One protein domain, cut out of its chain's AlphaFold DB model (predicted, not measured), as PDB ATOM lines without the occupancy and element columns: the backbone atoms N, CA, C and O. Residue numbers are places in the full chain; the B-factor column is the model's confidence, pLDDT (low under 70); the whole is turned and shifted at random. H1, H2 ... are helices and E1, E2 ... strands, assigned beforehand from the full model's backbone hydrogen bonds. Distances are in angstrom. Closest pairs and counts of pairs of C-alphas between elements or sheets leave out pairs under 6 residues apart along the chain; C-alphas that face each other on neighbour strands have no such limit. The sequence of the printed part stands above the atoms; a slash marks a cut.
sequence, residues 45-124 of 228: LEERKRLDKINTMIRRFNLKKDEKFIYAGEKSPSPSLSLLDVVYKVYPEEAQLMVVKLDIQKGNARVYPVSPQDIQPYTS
ATOM      1  N   LEU A  45     -18.918 -44.521 -49.023       94.56
ATOM      2  CA  LEU A  45     -18.178 -43.333 -49.460       94.56
ATOM      3  C   LEU A  45     -17.151 -42.878 -48.413       94.56
ATOM      4  O   LEU A  45     -16.054 -42.451 -48.772       94.56
ATOM      5  N   GLU A  46     -17.513 -42.926 -47.132       93.94
ATOM      6  CA  GLU A  46     -16.616 -42.579 -46.028       93.94
ATOM      7  C   GLU A  46     -15.493 -43.607 -45.901       93.94
ATOM      8  O   GLU A  46     -14.324 -43.216 -45.880       93.94
ATOM      9  N   GLU A  47     -15.841 -44.891 -45.976       94.44
ATOM     10  CA  GLU A  47     -14.884 -45.993 -45.994       94.44
ATOM     11  C   GLU A  47     -13.871 -45.819 -47.128       94.44
ATOM     12  O   GLU A  47     -12.662 -45.808 -46.884       94.44
ATOM     13  N   ARG A  48     -14.336 -45.585 -48.365       96.25
ATOM     14  CA  ARG A  48     -13.439 -45.352 -49.506       96.25
ATOM     15  C   ARG A  48     -12.498 -44.173 -49.250       96.25
ATOM     16  O   ARG A  48     -11.292 -44.310 -49.429       96.25
ATOM     17  N   LYS A  49     -13.015 -43.036 -48.767       96.06
ATOM     18  CA  LYS A  49     -12.187 -41.857 -48.451       96.06
ATOM     19  C   LYS A  49     -11.130 -42.160 -47.390       96.06
ATOM     20  O   LYS A  49     -10.006 -41.669 -47.489       96.06
ATOM     21  N   ARG A  50     -11.476 -42.932 -46.361       95.81
ATOM     22  CA  ARG A  50     -10.550 -43.337 -45.298       95.81
ATOM     23  C   ARG A  50      -9.460 -44.259 -45.841       95.81
ATOM     24  O   ARG A  50      -8.281 -44.005 -45.598       95.81
ATOM     25  N   LEU A  51      -9.832 -45.271 -46.621       95.75
ATOM     26  CA  LEU A  51      -8.888 -46.196 -47.250       95.75
ATOM     27  C   LEU A  51      -7.956 -45.485 -48.245       95.75
ATOM     28  O   LEU A  51      -6.757 -45.767 -48.263       95.75
ATOM     29  N   ASP A  52      -8.456 -44.509 -49.005       97.12
ATOM     30  CA  ASP A  52      -7.641 -43.691 -49.913       97.12
ATOM     31  C   ASP A  52      -6.603 -42.852 -49.156       97.12
ATOM     32  O   ASP A  52      -5.437 -42.781 -49.562       97.12
ATOM     33  N   LYS A  53      -6.982 -42.265 -48.011       96.69
ATOM     34  CA  LYS A  53      -6.030 -41.566 -47.133       96.69
ATOM     35  C   LYS A  53      -4.953 -42.513 -46.611       96.69
ATOM     36  O   LYS A  53      -3.773 -42.174 -46.682       96.69
ATOM     37  N   ILE A  54      -5.334 -43.703 -46.147       96.00
ATOM     38  CA  ILE A  54      -4.388 -44.724 -45.671       96.00
ATOM     39  C   ILE A  54      -3.418 -45.118 -46.787       96.00
ATOM     40  O   ILE A  54      -2.207 -45.100 -46.587       96.00
ATOM     41  N   ASN A  55      -3.925 -45.409 -47.987       96.38
ATOM     42  CA  ASN A  55      -3.092 -45.752 -49.139       96.38
ATOM     43  C   ASN A  55      -2.151 -44.607 -49.536       96.38
ATOM     44  O   ASN A  55      -0.997 -44.856 -49.883       96.38
ATOM     45  N   THR A  56      -2.610 -43.359 -49.435       96.38
ATOM     46  CA  THR A  56      -1.770 -42.175 -49.659       96.38
ATOM     47  C   THR A  56      -0.640 -42.096 -48.637       96.38
ATOM     48  O   THR A  56       0.501 -41.872 -49.026       96.38
ATOM     49  N   MET A  57      -0.919 -42.324 -47.348       95.06
ATOM     50  CA  MET A  57       0.117 -42.331 -46.307       95.06
ATOM     51  C   MET A  57       1.125 -43.462 -46.516       95.06
ATOM     52  O   MET A  57       2.326 -43.241 -46.404       95.06
ATOM     53  N   ILE A  58       0.650 -44.649 -46.896       95.06
ATOM     54  CA  ILE A  58       1.508 -45.805 -47.170       95.06
ATOM     55  C   ILE A  58       2.468 -45.516 -48.321       95.06
ATOM     56  O   ILE A  58       3.659 -45.779 -48.193       95.06
ATOM     57  N   ARG A  59       1.987 -44.906 -49.410       95.56
ATOM     58  CA  ARG A  59       2.851 -44.489 -50.526       95.56
ATOM     59  C   ARG A  59       3.798 -43.363 -50.126       95.56
ATOM     60  O   ARG A  59       4.980 -43.433 -50.434       95.56
ATOM     61  N   ARG A  60       3.289 -42.345 -49.424       94.25
ATOM     62  CA  ARG A  60       4.061 -41.166 -49.004       94.25
ATOM     63  C   ARG A  60       5.275 -41.537 -48.155       94.25
ATOM     64  O   ARG A  60       6.320 -40.926 -48.324       94.25
ATOM     65  N   PHE A  61       5.118 -42.493 -47.246       93.12
ATOM     66  CA  PHE A  61       6.179 -42.932 -46.336       93.12
ATOM     67  C   PHE A  61       6.830 -44.256 -46.758       93.12
ATOM     68  O   PHE A  61       7.613 -44.814 -45.995       93.12
ATOM     69  N   ASN A  62       6.498 -44.761 -47.953       94.38
ATOM     70  CA  ASN A  62       7.012 -46.018 -48.497       94.38
ATOM     71  C   ASN A  62       6.879 -47.201 -47.512       94.38
ATOM     72  O   ASN A  62       7.815 -47.968 -47.295       94.38
ATOM     73  N   LEU A  63       5.714 -47.315 -46.865       94.94
ATOM     74  CA  LEU A  63       5.471 -48.311 -45.821       94.94
ATOM     75  C   LEU A  63       5.232 -49.694 -46.435       94.94
ATOM     76  O   LEU A  63       4.424 -49.849 -47.355       94.94
ATOM     77  N   LYS A  64       5.846 -50.717 -45.847       94.50
ATOM     78  CA  LYS A  64       5.546 -52.123 -46.142       94.50
ATOM     79  C   LYS A  64       4.462 -52.624 -45.186       94.50
ATOM     80  O   LYS A  64       4.672 -52.664 -43.978       94.50
ATOM     81  N   LYS A  65       3.268 -52.939 -45.704       87.31
ATOM     82  CA  LYS A  65       2.077 -53.241 -44.874       87.31
ATOM     83  C   LYS A  65       2.183 -54.563 -44.102       87.31
ATOM     84  O   LYS A  65       1.510 -54.741 -43.090       87.31
ATOM     85  N   ASP A  66       2.969 -55.489 -44.626       91.19
ATOM     86  CA  ASP A  66       3.276 -56.806 -44.075       91.19
ATOM     87  C   ASP A  66       4.348 -56.744 -42.975       91.19
ATOM     88  O   ASP A  66       4.312 -57.533 -42.032       91.19
ATOM     89  N   GLU A  67       5.238 -55.753 -43.024       94.56
ATOM     90  CA  GLU A  67       6.254 -55.514 -41.996       94.56
ATOM     91  C   GLU A  67       5.716 -54.615 -40.869       94.56
ATOM     92  O   GLU A  67       6.017 -53.423 -40.768       94.56
ATOM     93  N   LYS A  68       4.900 -55.213 -39.997       95.56
ATOM     94  CA  LYS A  68       4.390 -54.567 -38.780       95.56
ATOM     95  C   LYS A  68       5.367 -54.716 -37.620       95.56
ATOM     96  O   LYS A  68       5.900 -55.802 -37.377       95.56
ATOM     97  N   PHE A  69       5.502 -53.656 -36.835       96.12
ATOM     98  CA  PHE A  69       6.262 -53.646 -35.592       96.12
ATOM     99  C   PHE A  69       5.386 -53.170 -34.436       96.12
ATOM    100  O   PHE A  69       4.420 -52.438 -34.632       96.12
ATOM    101  N   ILE A  70       5.737 -53.588 -33.226       95.69
ATOM    102  CA  ILE A  70       5.106 -53.174 -31.980       95.69
ATOM    103  C   ILE A  70       6.098 -52.323 -31.202       95.69
ATOM    104  O   ILE A  70       7.236 -52.745 -30.986       95.69
ATOM    105  N   TYR A  71       5.667 -51.138 -30.781       94.19
ATOM    106  CA  TYR A  71       6.455 -50.286 -29.903       94.19
ATOM    107  C   TYR A  71       6.511 -50.880 -28.488       94.19
ATOM    108  O   TYR A  71       5.483 -51.125 -27.853       94.19
ATOM    109  N   ALA A  72       7.725 -51.117 -28.003       91.31
ATOM    110  CA  ALA A  72       8.045 -51.723 -26.714       91.31
ATOM    111  C   ALA A  72       9.050 -50.889 -25.892       91.31
ATOM    112  O   ALA A  72       9.501 -51.357 -24.848       91.31
ATOM    113  N   GLY A  73       9.411 -49.689 -26.363       86.44
ATOM    114  CA  GLY A  73      10.286 -48.753 -25.655       86.44
ATOM    115  C   GLY A  73       9.633 -48.111 -24.426       86.44
ATOM    116  O   GLY A  73       8.558 -48.500 -23.978       86.44
ATOM    117  N   GLU A  74      10.273 -47.094 -23.860       77.81
ATOM    118  CA  GLU A  74       9.749 -46.424 -22.668       77.81
ATOM    119  C   GLU A  74       8.547 -45.514 -22.969       77.81
ATOM    120  O   GLU A  74       8.445 -44.872 -24.014       77.81
ATOM    121  N   LYS A  75       7.628 -45.390 -22.004       65.75
ATOM    122  CA  LYS A  75       6.487 -44.471 -22.100       65.75
ATOM    123  C   LYS A  75       6.972 -43.017 -21.997       65.75
ATOM    124  O   LYS A  75       7.075 -42.475 -20.901       65.75
ATOM    125  N   SER A  76       7.248 -42.378 -23.132       53.75
ATOM    126  CA  SER A  76       7.637 -40.959 -23.188       53.75
ATOM    127  C   SER A  76       6.434 -39.999 -23.089       53.75
ATOM    128  O   SER A  76       5.295 -40.402 -23.355       53.75
ATOM    129  N   PRO A  77       6.632 -38.722 -22.700       45.97
ATOM    130  CA  PRO A  77       5.575 -37.710 -22.716       45.97
ATOM    131  C   PRO A  77       5.207 -37.244 -24.141       45.97
ATOM    132  O   PRO A  77       5.916 -37.488 -25.112       45.97
ATOM    133  N   SER A  78       4.039 -36.605 -24.242       47.47
ATOM    134  CA  SER A  78       3.298 -36.278 -25.473       47.47
ATOM    135  C   SER A  78       4.033 -35.359 -26.480       47.47
ATOM    136  O   SER A  78       4.694 -34.418 -26.041       47.47
ATOM    137  N   PRO A  79       3.823 -35.524 -27.809       57.16
ATOM    138  CA  PRO A  79       3.049 -36.591 -28.442       57.16
ATOM    139  C   PRO A  79       3.876 -37.876 -28.477       57.16
ATOM    140  O   PRO A  79       4.870 -37.958 -29.188       57.16
ATOM    141  N   SER A  80       3.451 -38.892 -27.732       73.38
ATOM    142  CA  SER A  80       4.209 -40.128 -27.579       73.38
ATOM    143  C   SER A  80       3.577 -41.299 -28.310       73.38
ATOM    144  O   SER A  80       2.360 -41.362 -28.513       73.38
ATOM    145  N   LEU A  81       4.442 -42.229 -28.708       86.50
ATOM    146  CA  LEU A  81       4.066 -43.610 -28.960       86.50
ATOM    147  C   LEU A  81       3.750 -44.271 -27.619       86.50
ATOM    148  O   LEU A  81       4.494 -44.132 -26.647       86.50
ATOM    149  N   SER A  82       2.617 -44.957 -27.560       88.44
ATOM    150  CA  SER A  82       2.246 -45.772 -26.409       88.44
ATOM    151  C   SER A  82       2.824 -47.170 -26.567       88.44
ATOM    152  O   SER A  82       2.946 -47.680 -27.680       88.44
ATOM    153  N   LEU A  83       3.152 -47.809 -25.442       91.25
ATOM    154  CA  LEU A  83       3.453 -49.238 -25.425       91.25
ATOM    155  C   LEU A  83       2.362 -50.017 -26.161       91.25
ATOM    156  O   LEU A  83       1.177 -49.713 -26.018       91.25
ATOM    157  N   LEU A  84       2.785 -51.028 -26.913       94.12
ATOM    158  CA  LEU A  84       1.944 -51.863 -27.764       94.12
ATOM    159  C   LEU A  84       1.346 -51.160 -28.996       94.12
ATOM    160  O   LEU A  84       0.562 -51.786 -29.708       94.12
ATOM    161  N   ASP A  85       1.716 -49.913 -29.306       95.00
ATOM    162  CA  ASP A  85       1.326 -49.287 -30.573       95.00
ATOM    163  C   ASP A  85       1.888 -50.057 -31.776       95.00
ATOM    164  O   ASP A  85       3.047 -50.475 -31.780       95.00
ATOM    165  N   VAL A  86       1.064 -50.206 -32.818       96.00
ATOM    166  CA  VAL A  86       1.471 -50.809 -34.091       96.00
ATOM    167  C   VAL A  86       2.084 -49.722 -34.959       96.00
ATOM    168  O   VAL A  86       1.448 -48.707 -35.259       96.00
ATOM    169  N   VAL A  87       3.319 -49.950 -35.386       96.19
ATOM    170  CA  VAL A  87       4.098 -49.004 -36.178       96.19
ATOM    171  C   VAL A  87       4.719 -49.675 -37.399       96.19
ATOM    172  O   VAL A  87       4.917 -50.889 -37.442       96.19
ATOM    173  N   TYR A  88       5.031 -48.859 -38.401       96.69
ATOM    174  CA  TYR A  88       5.635 -49.274 -39.666       96.69
ATOM    175  C   TYR A  88       6.910 -48.474 -39.895       96.69
ATOM    176  O   TYR A  88       6.908 -47.261 -39.691       96.69
ATOM    177  N   LYS A  89       7.989 -49.119 -40.334       95.62
ATOM    178  CA  LYS A  89       9.226 -48.412 -40.689       95.62
ATOM    179  C   LYS A  89       9.030 -47.536 -41.927       95.62
ATOM    180  O   LYS A  89       8.315 -47.921 -42.854       95.62
ATOM    181  N   VAL A  90       9.684 -46.378 -41.937       93.81
ATOM    182  CA  VAL A  90       9.822 -45.522 -43.123       93.81
ATOM    183  C   VAL A  90      11.025 -45.994 -43.938       93.81
ATOM    184  O   VAL A  90      12.073 -46.285 -43.365       93.81
ATOM    185  N   TYR A  91      10.874 -46.057 -45.264       89.81
ATOM    186  CA  TYR A  91      11.936 -46.486 -46.178       89.81
ATOM    187  C   TYR A  91      12.268 -45.422 -47.245       89.81
ATOM    188  O   TYR A  91      11.344 -44.816 -47.793       89.81
ATOM    189  N   PRO A  92      13.544 -45.268 -47.656       87.81
ATOM    190  CA  PRO A  92      14.732 -45.938 -47.113       87.81
ATOM    191  C   PRO A  92      14.982 -45.549 -45.650       87.81
ATOM    192  O   PRO A  92      14.548 -44.488 -45.214       87.81
ATOM    193  N   GLU A  93      15.630 -46.433 -44.890       84.69
ATOM    194  CA  GLU A  93      15.964 -46.125 -43.497       84.69
ATOM    195  C   GLU A  93      16.979 -44.971 -43.461       84.69
ATOM    196  O   GLU A  93      17.982 -44.982 -44.179       84.69
ATOM    197  N   GLU A  94      16.695 -43.957 -42.647       82.62
ATOM    198  CA  GLU A  94      17.595 -42.830 -42.403       82.62
ATOM    199  C   GLU A  94      18.558 -43.149 -41.247       82.62
ATOM    200  O   GLU A  94      18.425 -44.160 -40.560       82.62
ATOM    201  N   ALA A  95      19.535 -42.268 -40.998       83.19
ATOM    202  CA  ALA A  95      20.475 -42.425 -39.882       83.19
ATOM    203  C   ALA A  95      19.767 -42.515 -38.514       83.19
ATOM    204  O   ALA A  95      20.251 -43.189 -37.606       83.19
ATOM    205  N   GLN A  96      18.614 -41.852 -38.379       87.31
ATOM    206  CA  GLN A  96      17.678 -42.040 -37.278       87.31
ATOM    207  C   GLN A  96      16.481 -42.852 -37.779       87.31
ATOM    208  O   GLN A  96      15.849 -42.483 -38.768       87.31
ATOM    209  N   LEU A  97      16.144 -43.945 -37.086       91.06
ATOM    210  CA  LEU A  97      15.010 -44.774 -37.477       91.06
ATOM    211  C   LEU A  97      13.697 -44.018 -37.253       91.06
ATOM    212  O   LEU A  97      13.351 -43.635 -36.134       91.06
ATOM    213  N   MET A  98      12.945 -43.859 -38.339       93.62
ATOM    214  CA  MET A  98      11.624 -43.249 -38.332       93.62
ATOM    215  C   MET A  98      10.557 -44.325 -38.491       93.62
ATOM    216  O   MET A  98      10.647 -45.199 -39.358       93.62
ATOM    217  N   VAL A  99       9.514 -44.241 -37.668       94.69
ATOM    218  CA  VAL A  99       8.346 -45.119 -37.753       94.69
ATOM    219  C   VAL A  99       7.060 -44.318 -37.867       94.69
ATOM    220  O   VAL A  99       6.952 -43.198 -37.377       94.69
ATOM    221  N   VAL A 100       6.058 -44.909 -38.503       95.12
ATOM    222  CA  VAL A 100       4.728 -44.334 -38.670       95.12
ATOM    223  C   VAL A 100       3.721 -45.136 -37.867       95.12
ATOM    224  O   VAL A 100       3.579 -46.339 -38.078       95.12
ATOM    225  N   LYS A 101       2.966 -44.455 -37.005       94.81
ATOM    226  CA  LYS A 101       1.712 -44.977 -36.458       94.81
ATOM    227  C   LYS A 101       0.575 -44.558 -37.380       94.81
ATOM    228  O   LYS A 101       0.356 -43.362 -37.585       94.81
ATOM    229  N   LEU A 102      -0.137 -45.537 -37.926       94.19
ATOM    230  CA  LEU A 102      -1.366 -45.309 -38.682       94.19
ATOM    231  C   LEU A 102      -2.558 -45.407 -37.730       94.19
ATOM    232  O   LEU A 102      -2.637 -46.341 -36.944       94.19
ATOM    233  N   ASP A 103      -3.486 -44.462 -37.825       94.12
ATOM    234  CA  ASP A 103      -4.822 -44.578 -37.242       94.12
ATOM    235  C   ASP A 103      -5.743 -45.123 -38.335       94.12
ATOM    236  O   ASP A 103      -6.180 -44.384 -39.226       94.12
ATOM    237  N   ILE A 104      -5.983 -46.436 -38.317       93.31
ATOM    238  CA  ILE A 104      -6.777 -47.114 -39.352       93.31
ATOM    239  C   ILE A 104      -8.238 -46.651 -39.339       93.31
ATOM    240  O   ILE A 104      -8.874 -46.587 -40.397       93.31
ATOM    241  N   GLN A 105      -8.754 -46.269 -38.171       93.06
ATOM    242  CA  GLN A 105     -10.133 -45.825 -38.012       93.06
ATOM    243  C   GLN A 105     -10.364 -44.416 -38.564       93.06
ATOM    244  O   GLN A 105     -11.444 -44.125 -39.068       93.06
ATOM    245  N   LYS A 106      -9.365 -43.530 -38.506       91.31
ATOM    246  CA  LYS A 106      -9.484 -42.143 -39.002       91.31
ATOM    247  C   LYS A 106      -8.752 -41.896 -40.318       91.31
ATOM    248  O   LYS A 106      -8.939 -40.845 -40.937       91.31
ATOM    249  N   GLY A 107      -7.909 -42.831 -40.745       91.94
ATOM    250  CA  GLY A 107      -7.055 -42.705 -41.921       91.94
ATOM    251  C   GLY A 107      -6.018 -41.590 -41.789       91.94
ATOM    252  O   GLY A 107      -5.754 -40.878 -42.758       91.94
ATOM    253  N   ASN A 108      -5.474 -41.390 -40.587       91.88
ATOM    254  CA  ASN A 108      -4.397 -40.434 -40.335       91.88
ATOM    255  C   ASN A 108      -3.093 -41.165 -39.977       91.88
ATOM    256  O   ASN A 108      -3.081 -42.380 -39.778       91.88
ATOM    257  N   ALA A 109      -1.987 -40.426 -39.951       92.69
ATOM    258  CA  ALA A 109      -0.671 -40.965 -39.655       92.69
ATOM    259  C   ALA A 109       0.143 -39.962 -38.840       92.69
ATOM    260  O   ALA A 109       0.017 -38.749 -39.031       92.69
ATOM    261  N   ARG A 110       1.011 -40.471 -37.967       92.38
ATOM    262  CA  ARG A 110       2.034 -39.681 -37.273       92.38
ATOM    263  C   ARG A 110       3.372 -40.391 -37.360       92.38
ATOM    264  O   ARG A 110       3.423 -41.612 -37.242       92.38
ATOM    265  N   VAL A 111       4.425 -39.613 -37.583       92.25
ATOM    266  CA  VAL A 111       5.799 -40.108 -37.693       92.25
ATOM    267  C   VAL A 111       6.519 -39.851 -36.379       92.25
ATOM    268  O   VAL A 111       6.347 -38.785 -35.786       92.25
ATOM    269  N   TYR A 112       7.317 -40.815 -35.947       91.94
ATOM    270  CA  TYR A 112       8.054 -40.771 -34.699       91.94
ATOM    271  C   TYR A 112       9.494 -41.234 -34.922       91.94
ATOM    272  O   TYR A 112       9.695 -42.268 -35.565       91.94
ATOM    273  N   PRO A 113      10.484 -40.515 -34.373       91.44
ATOM    274  CA  PRO A 113      11.823 -41.053 -34.222       91.44
ATOM    275  C   PRO A 113      11.832 -42.092 -33.099       91.44
ATOM    276  O   PRO A 113      11.279 -41.849 -32.023       91.44
ATOM    277  N   VAL A 114      12.459 -43.241 -33.335       90.12
ATOM    278  CA  VAL A 114      12.598 -44.311 -32.335       90.12
ATOM    279  C   VAL A 114      13.974 -44.953 -32.422       90.12
ATOM    280  O   VAL A 114      14.632 -44.897 -33.461       90.12
ATOM    281  N   SER A 115      14.409 -45.602 -31.345       90.00
ATOM    282  CA  SER A 115      15.585 -46.466 -31.416       90.00
ATOM    283  C   SER A 115      15.188 -47.830 -31.996       90.00
ATOM    284  O   SER A 115      14.083 -48.305 -31.720       90.00
ATOM    285  N   PRO A 116      16.061 -48.521 -32.751       89.25
ATOM    286  CA  PRO A 116      15.758 -49.857 -33.269       89.25
ATOM    287  C   PRO A 116      15.353 -50.869 -32.189       89.25
ATOM    288  O   PRO A 116      14.509 -51.721 -32.446       89.25
ATOM    289  N   GLN A 117      15.907 -50.756 -30.977       90.69
ATOM    290  CA  GLN A 117      15.557 -51.610 -29.837       90.69
ATOM    291  C   GLN A 117      14.162 -51.338 -29.245       90.69
ATOM    292  O   GLN A 117      13.625 -52.197 -28.546       90.69
ATOM    293  N   ASP A 118      13.566 -50.178 -29.531       91.62
ATOM    294  CA  ASP A 118      12.259 -49.781 -28.993       91.62
ATOM    295  C   ASP A 118      11.096 -50.385 -29.786       91.62
ATOM    296  O   ASP A 118       9.935 -50.227 -29.405       91.62
ATOM    297  N   ILE A 119      11.379 -51.062 -30.898       92.94
ATOM    298  CA  ILE A 119      10.382 -51.738 -31.720       92.94
ATOM    299  C   ILE A 119      10.726 -53.217 -31.867       92.94
ATOM    300  O   ILE A 119      11.886 -53.607 -31.971       92.94
ATOM    301  N   GLN A 120       9.705 -54.064 -31.914       94.31
ATOM    302  CA  GLN A 120       9.869 -55.498 -32.164       94.31
ATOM    303  C   GLN A 120       8.939 -55.930 -33.299       94.31
ATOM    304  O   GLN A 120       7.834 -55.398 -33.397       94.31
ATOM    305  N   PRO A 121       9.329 -56.894 -34.149       94.81
ATOM    306  CA  PRO A 121       8.430 -57.432 -35.166       94.81
ATOM    307  C   PRO A 121       7.124 -57.948 -34.551       94.81
ATOM    308  O   PRO A 121       7.142 -58.621 -33.517       94.81
ATOM    309  N   TYR A 122       5.989 -57.678 -35.199       92.56
ATOM    310  CA  TYR A 122       4.684 -58.157 -34.729       92.56
ATOM    311  C   TYR A 122       4.621 -59.686 -34.635       92.56
ATOM    312  O   TYR A 122       4.003 -60.221 -33.719       92.56
ATOM    313  N   THR A 123       5.314 -60.403 -35.521       90.81
ATOM    314  CA  THR A 123       5.408 -61.872 -35.490       90.81
ATOM    315  C   THR A 123       5.914 -62.401 -34.144       90.81
ATOM    316  O   THR A 123       5.403 -63.402 -33.647       90.81
ATOM    317  N   SER A 124       6.835 -61.682 -33.493       87.19
ATOM    318  CA  SER A 124       7.336 -62.016 -32.155       87.19
ATOM    319  C   SER A 124       6.286 -61.838 -31.055       87.19
ATOM    320  O   SER A 124       6.369 -62.507 -30.029       87.19
TER     321      SER A 124
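What this domain is: This is residues 45 to 124 of the 228 residues of an uncharacterized protein of Pseudomonas sp. 31-12 (UniProt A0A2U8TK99). A small, strongly twisted sheet of five strands has the single helix H1 over one face, running along E4 and E3, with residues 45 to 49 of H1 reaching past the strands along the longest axis. The 80 printed residues hold H1, then E1 to E5; the sheet's order is E4 - E3 - E2 - E1 - E5, all antiparallel. The class is mixed, helices and strands, with 39 residues in named elements, under half. The whole is compact, radius of gyration of the C-alphas 12.7 A, and spans 39 by 26 by 24 A, only just elongated.

Where its parts are: H1, residues 45 to 60, is 22.3 A long and begins with C-alpha 45 at (-18.178, -43.333, -49.460). E1 is residues 68 to 71 and E2 residues 86 to 89. E3, residues 98 to 103, measures 16.5 A; E4, residues 108 to 113, 17.3 A. E5, residues 119 to 121, ends with C-alpha 121 at (8.430, -57.432, -35.166).

How they stand to each other: E1 to E4 form a meander, each strand the antiparallel neighbour of the one before. N 101 and O 110 of E3 and E4 are 2.9 A apart, N 100 and O 88 of E3 and E2 2.8 A, N 87 and O 69 of E2 and E1 2.8 A, and N 70 and O 120 of E1 and E5 2.8 A, within hydrogen-bond range. E4 and E5 are edge strands. H1 is on the sheet at a height of 9.1 A; its closest C-alphas to E4 are Met 57 and Ala 109, 6.8 A. In H1 every O i to N i+4 pair is within hydrogen-bond range.

The domain as a whole: The C-alphas of Leu 45 and Gln 117, the two farthest apart, are 39.9 A apart. The printed part has no cut. The link from E1 to E2, 14 residues, is long; residues 75 to 79 have pLDDT under 70.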